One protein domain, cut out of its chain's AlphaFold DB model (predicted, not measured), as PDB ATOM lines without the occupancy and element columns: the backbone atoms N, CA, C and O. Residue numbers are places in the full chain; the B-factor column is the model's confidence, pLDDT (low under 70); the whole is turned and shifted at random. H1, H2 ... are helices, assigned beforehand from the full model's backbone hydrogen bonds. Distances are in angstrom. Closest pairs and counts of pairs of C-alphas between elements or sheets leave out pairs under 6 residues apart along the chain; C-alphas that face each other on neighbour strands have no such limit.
ATOM      1  N   GLU A 198     196.153 140.728  61.180       87.00
ATOM      2  CA  GLU A 198     196.566 139.373  61.584       87.00
ATOM      3  C   GLU A 198     198.061 139.314  61.956       87.00
ATOM      4  O   GLU A 198     198.494 138.399  62.649       87.00
ATOM      5  N   SER A 199     198.852 140.314  61.545       88.75
ATOM      6  CA  SER A 199     200.250 140.457  61.953       88.75
ATOM      7  C   SER A 199     200.367 140.820  63.437       88.75
ATOM      8  O   SER A 199     199.863 141.856  63.879       88.75
ATOM      9  N   GLU A 200     201.101 140.006  64.195       86.69
ATOM     10  CA  GLU A 200     201.356 140.212  65.628       86.69
ATOM     11  C   GLU A 200     202.118 141.523  65.913       86.69
ATOM     12  O   GLU A 200     201.861 142.194  66.915       86.69
ATOM     13  N   ASP A 201     202.992 141.949  64.994       89.19
ATOM     14  CA  ASP A 201     203.698 143.236  65.080       89.19
ATOM     15  C   ASP A 201     202.719 144.419  64.983       89.19
ATOM     16  O   ASP A 201     202.769 145.353  65.787       89.19
ATOM     17  N   ILE A 202     201.759 144.338  64.057       89.25
ATOM     18  CA  ILE A 202     200.716 145.361  63.890       89.25
ATOM     19  C   ILE A 202     199.801 145.396  65.108       89.25
ATOM     20  O   ILE A 202     199.493 146.478  65.606       89.25
ATOM     21  N   GLN A 203     199.399 144.235  65.629       89.75
ATOM     22  CA  GLN A 203     198.587 144.154  66.845       89.75
ATOM     23  C   GLN A 203     199.299 144.777  68.048       89.75
ATOM     24  O   GLN A 203     198.690 145.556  68.782       89.75
ATOM     25  N   THR A 204     200.585 144.475  68.234       88.94
ATOM     26  CA  THR A 204     201.401 145.025  69.326       88.94
ATOM     27  C   THR A 204     201.508 146.547  69.227       88.94
ATOM     28  O   THR A 204     201.234 147.255  70.197       88.94
ATOM     29  N   LYS A 205     201.824 147.080  68.042       90.50
ATOM     30  CA  LYS A 205     201.909 148.534  67.822       90.50
ATOM     31  C   LYS A 205     200.569 149.231  68.002       90.50
ATOM     32  O   LYS A 205     200.508 150.292  68.613       90.50
ATOM     33  N   PHE A 206     199.493 148.620  67.517       91.88
ATOM     34  CA  PHE A 206     198.140 149.134  67.688       91.88
ATOM     35  C   PHE A 206     197.754 149.237  69.169       91.88
ATOM     36  O   PHE A 206     197.212 150.255  69.593       91.88
ATOM     37  N   VAL A 207     198.070 148.216  69.974       91.31
ATOM     38  CA  VAL A 207     197.856 148.235  71.432       91.31
ATOM     39  C   VAL A 207     198.652 149.361  72.088       91.31
ATOM     40  O   VAL A 207     198.071 150.134  72.851       91.31
ATOM     41  N   SER A 208     199.934 149.494  71.742       91.31
ATOM     42  CA  SER A 208     200.824 150.508  72.314       91.31
ATOM     43  C   SER A 208     200.376 151.938  71.988       91.31
ATOM     44  O   SER A 208     200.264 152.778  72.878       91.31
ATOM     45  N   ILE A 209     200.020 152.216  70.730       89.25
ATOM     46  CA  ILE A 209     199.553 153.545  70.287       89.25
ATOM     47  C   ILE A 209     198.244 153.942  70.974       89.25
ATOM     48  O   ILE A 209     197.994 155.119  71.231       89.25
ATOM     49  N   LEU A 210     197.409 152.962  71.311       90.06
ATOM     50  CA  LEU A 210     196.164 153.197  72.030       90.06
ATOM     51  C   LEU A 210     196.322 153.214  73.556       90.06
ATOM     52  O   LEU A 210     195.327 153.482  74.235       90.06
ATOM     53  N   GLY A 211     197.519 152.935  74.083       91.12
ATOM     54  CA  GLY A 211     197.791 152.841  75.518       91.12
ATOM     55  C   GLY A 211     197.035 151.695  76.192       91.12
ATOM     56  O   GLY A 211     196.476 151.870  77.273       91.12
ATOM     57  N   LEU A 212     196.936 150.539  75.527       91.75
ATOM     58  CA  LEU A 212     196.157 149.381  75.990       91.75
ATOM     59  C   LEU A 212     197.032 148.257  76.578       91.75
ATOM     60  O   LEU A 212     196.530 147.157  76.833       91.75
ATOM     61  N   ASP A 213     198.321 148.515  76.804       91.38
ATOM     62  CA  ASP A 213     199.313 147.532  77.260       91.38
ATOM     63  C   ASP A 213     198.930 146.875  78.595       91.38
ATOM     64  O   ASP A 213     199.072 145.659  78.765       91.38
ATOM     65  N   ASP A 214     198.364 147.647  79.525       90.69
ATOM     66  CA  ASP A 214     197.914 147.145  80.827       90.69
ATOM     67  C   ASP A 214     196.781 146.123  80.685       90.69
ATOM     68  O   ASP A 214     196.780 145.079  81.346       90.69
ATOM     69  N   ILE A 215     195.831 146.390  79.783       90.12
ATOM     70  CA  ILE A 215     194.702 145.495  79.509       90.12
ATOM     71  C   ILE A 215     195.223 144.190  78.904       90.12
ATOM     72  O   ILE A 215     194.838 143.102  79.342       90.12
ATOM     73  N   LEU A 216     196.143 144.281  77.938       89.62
ATOM     74  CA  LEU A 216     196.740 143.107  77.305       89.62
ATOM     75  C   LEU A 216     197.540 142.271  78.317       89.62
ATOM     76  O   LEU A 216     197.401 141.045  78.373       89.62
ATOM     77  N   THR A 217     198.304 142.932  79.187       90.69
ATOM     78  CA  THR A 217     199.067 142.295  80.267       90.69
ATOM     79  C   THR A 217     198.148 141.544  81.233       90.69
ATOM     80  O   THR A 217     198.443 140.409  81.615       90.69
ATOM     81  N   GLN A 218     197.003 142.123  81.603       90.44
ATOM     82  CA  GLN A 218     196.010 141.450  82.447       90.44
ATOM     83  C   GLN A 218     195.402 140.215  81.774       90.44
ATOM     84  O   GLN A 218     195.219 139.188  82.432       90.44
ATOM     85  N   ILE A 219     195.117 140.275  80.470       90.25
ATOM     86  CA  ILE A 219     194.606 139.119  79.722       90.25
ATOM     87  C   ILE A 219     195.652 137.993  79.695       90.25
ATOM     88  O   ILE A 219     195.304 136.827  79.909       90.25
ATOM     89  N   ASN A 220     196.927 138.338  79.494       89.19
ATOM     90  CA  ASN A 220     198.026 137.376  79.395       89.19
ATOM     91  C   ASN A 220     198.370 136.674  80.716       89.19
ATOM     92  O   ASN A 220     198.831 135.532  80.686       89.19
ATOM     93  N   LYS A 221     198.062 137.290  81.866       91.69
ATOM     94  CA  LYS A 221     198.204 136.676  83.201       91.69
ATOM     95  C   LYS A 221     197.256 135.494  83.453       91.69
ATOM     96  O   LYS A 221     197.407 134.809  84.460       91.69
ATOM     97  N   ASN A 222     196.273 135.244  82.584       87.69
ATOM     98  CA  ASN A 222     195.356 134.116  82.745       87.69
ATOM     99  C   ASN A 222     196.092 132.774  82.521       87.69
ATOM    100  O   ASN A 222     196.619 132.563  81.422       87.69
ATOM    101  N   PRO A 223     196.120 131.865  83.517       87.31
ATOM    102  CA  PRO A 223     196.862 130.607  83.421       87.31
ATOM    103  C   PRO A 223     196.218 129.596  82.464       87.31
ATOM    104  O   PRO A 223     196.912 128.717  81.967       87.31
ATOM    105  N   ASP A 224     194.915 129.715  82.185       94.25
ATOM    106  CA  ASP A 224     194.184 128.840  81.262       94.25
ATOM    107  C   ASP A 224     194.390 129.310  79.803       94.25
ATOM    108  O   ASP A 224     193.861 130.367  79.427       94.25
ATOM    109  N   PRO A 225     195.114 128.546  78.955       91.00
ATOM    110  CA  PRO A 225     195.426 128.956  77.585       91.00
ATOM    111  C   PRO A 225     194.184 129.124  76.704       91.00
ATOM    112  O   PRO A 225     194.152 130.010  75.848       91.00
ATOM    113  N   ILE A 226     193.144 128.314  76.926       91.81
ATOM    114  CA  ILE A 226     191.904 128.350  76.143       91.81
ATOM    115  C   ILE A 226     191.139 129.629  76.485       91.81
ATOM    116  O   ILE A 226     190.751 130.393  75.594       91.81
ATOM    117  N   LYS A 227     190.971 129.919  77.782       90.81
ATOM    118  CA  LYS A 227     190.320 131.161  78.226       90.81
ATOM    119  C   LYS A 227     191.131 132.396  77.844       90.81
ATOM    120  O   LYS A 227     190.531 133.406  77.477       90.81
ATOM    121  N   ARG A 228     192.465 132.338  77.917       91.81
ATOM    122  CA  ARG A 228     193.356 133.425  77.483       91.81
ATOM    123  C   ARG A 228     193.168 133.729  76.000       91.81
ATOM    124  O   ARG A 228     192.884 134.872  75.656       91.81
ATOM    125  N   ASN A 229     193.229 132.715  75.136       89.94
ATOM    126  CA  ASN A 229     193.047 132.897  73.696       89.94
ATOM    127  C   ASN A 229     191.659 133.444  73.353       89.94
ATOM    128  O   ASN A 229     191.560 134.391  72.576       89.94
ATOM    129  N   LYS A 230     190.599 132.941  73.999       91.69
ATOM    130  CA  LYS A 230     189.242 133.478  73.825       91.69
ATOM    131  C   LYS A 230     189.154 134.964  74.195       91.69
ATOM    132  O   LYS A 230     188.580 135.740  73.436       91.69
ATOM    133  N   LYS A 231     189.735 135.368  75.333       92.19
ATOM    134  CA  LYS A 231     189.757 136.773  75.775       92.19
ATOM    135  C   LYS A 231     190.563 137.668  74.837       92.19
ATOM    136  O   LYS A 231     190.109 138.762  74.530       92.19
ATOM    137  N   LEU A 232     191.716 137.205  74.353       90.38
ATOM    138  CA  LEU A 232     192.512 137.946  73.371       90.38
ATOM    139  C   LEU A 232     191.738 138.149  72.064       90.38
ATOM    140  O   LEU A 232     191.702 139.258  71.546       90.38
ATOM    141  N   ASN A 233     191.070 137.111  71.551       89.69
ATOM    142  CA  ASN A 233     190.275 137.235  70.327       89.69
ATOM    143  C   ASN A 233     189.122 138.232  70.522       89.69
ATOM    144  O   ASN A 233     188.899 139.089  69.675       89.69
ATOM    145  N   GLN A 234     188.425 138.175  71.664       91.56
ATOM    146  CA  GLN A 234     187.383 139.150  72.007       91.56
ATOM    147  C   GLN A 234     187.930 140.576  72.117       91.56
ATOM    148  O   GLN A 234     187.295 141.506  71.625       91.56
ATOM    149  N   PHE A 235     189.104 140.744  72.730       93.06
ATOM    150  CA  PHE A 235     189.790 142.026  72.827       93.06
ATOM    151  C   PHE A 235     190.048 142.609  71.432       93.06
ATOM    152  O   PHE A 235     189.476 143.649  71.116       93.06
ATOM    153  N   TYR A 236     190.792 141.925  70.560       91.06
ATOM    154  CA  TYR A 236     191.112 142.449  69.223       91.06
ATOM    155  C   TYR A 236     189.860 142.727  68.381       91.06
ATOM    156  O   TYR A 236     189.749 143.808  67.797       91.06
ATOM    157  N   LEU A 237     188.861 141.837  68.421       90.06
ATOM    158  CA  LEU A 237     187.581 142.048  67.740       90.06
ATOM    159  C   LEU A 237     186.840 143.293  68.252       90.06
ATOM    160  O   LEU A 237     186.276 144.038  67.451       90.06
ATOM    161  N   SER A 238     186.865 143.568  69.563       92.00
ATOM    162  CA  SER A 238     186.226 144.764  70.136       92.00
ATOM    163  C   SER A 238     186.840 146.079  69.629       92.00
ATOM    164  O   SER A 238     186.133 147.083  69.495       92.00
ATOM    165  N   TYR A 239     188.124 146.050  69.255       92.25
ATOM    166  CA  TYR A 239     188.849 147.182  68.674       92.25
ATOM    167  C   TYR A 239     188.882 147.173  67.137       92.25
ATOM    168  O   TYR A 239     189.476 148.072  66.540       92.25
ATOM    169  N   GLY A 240     188.198 146.213  66.505       89.06
ATOM    170  CA  GLY A 240     188.050 146.104  65.054       89.06
ATOM    171  C   GLY A 240     189.238 145.469  64.337       89.06
ATOM    172  O   GLY A 240     189.398 145.694  63.143       89.06
ATOM    173  N   LEU A 241     190.059 144.693  65.045       87.94
ATOM    174  CA  LEU A 241     191.161 143.921  64.476       87.94
ATOM    175  C   LEU A 241     190.781 142.440  64.337       87.94
ATOM    176  O   LEU A 241     190.046 141.888  65.159       87.94
ATOM    177  N   LYS A 242     191.318 141.792  63.302       84.38
ATOM    178  CA  LYS A 242     191.312 140.331  63.137       84.38
ATOM    179  C   LYS A 242     192.448 139.703  63.940       84.38
ATOM    180  O   LYS A 242     193.534 140.276  63.991       84.38
ATOM    181  N   LYS A 243     192.191 138.532  64.517       69.12
ATOM    182  CA  LYS A 243     193.177 137.672  65.171       69.12
ATOM    183  C   LYS A 243     193.006 136.239  64.690       69.12
ATOM    184  O   LYS A 243     191.832 135.854  64.482       69.12
TER     185      LYS A 243
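What this domain is: This is residues 198 to 243 of the 243 residues of an uncharacterized protein of Spirochaetae bacterium HGW-Spirochaetae-2 (UniProt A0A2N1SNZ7). Three helices form a small open frame: H2 and H3 fold back on each other as a loose helical hairpin, and H1 stands by its open end, near the start of H2. The two ends of the printed part, Glu 198 and Lys 243, come close together. The printed part has 46 residues with three named helices, in the order H1, H2, H3, and no named strand; the class is all helix. It is compact, with a radius of gyration of the C-alphas of 10.1 A and spans of 27 by 20 by 17 A.

Where its parts are: H1, residues 200 to 209, begins at C-alpha (201.356, 140.212, 65.628) and is 14.2 A long. H2, residues 213 to 220, is 10.5 A long. H3, residues 225 to 238, is 19.7 A long and ends at C-alpha (186.226, 144.764, 70.136).

How they stand to each other: H1 and H2 are close but not clearly touching, at a steep tilt of 45 degrees, opposite ways; their closest C-alphas, of Val 207 and Asp 213, are 6.0 A apart. H2 and H3, a hairpin, touch, H3 with residues 228 to 232 alone; the closest C-alphas, of Ile 219 and Arg 228, are 6.2 A apart. Their shallow tilt of 35.0 degrees, opposite ways, is only just short of steep. H1 and H3 are only just apart, closest 8.0 A. In H1, H2 and H3 every O i to N i+4 pair is within hydrogen-bond range.

The domain as a whole: The C-alphas of Ile 209 and Asp 224 are the two farthest apart, 27.6 A. The printed part has no cut, and both links are tight. Its mean pLDDT is 89.8; residue 243, the chain's last, is under 70.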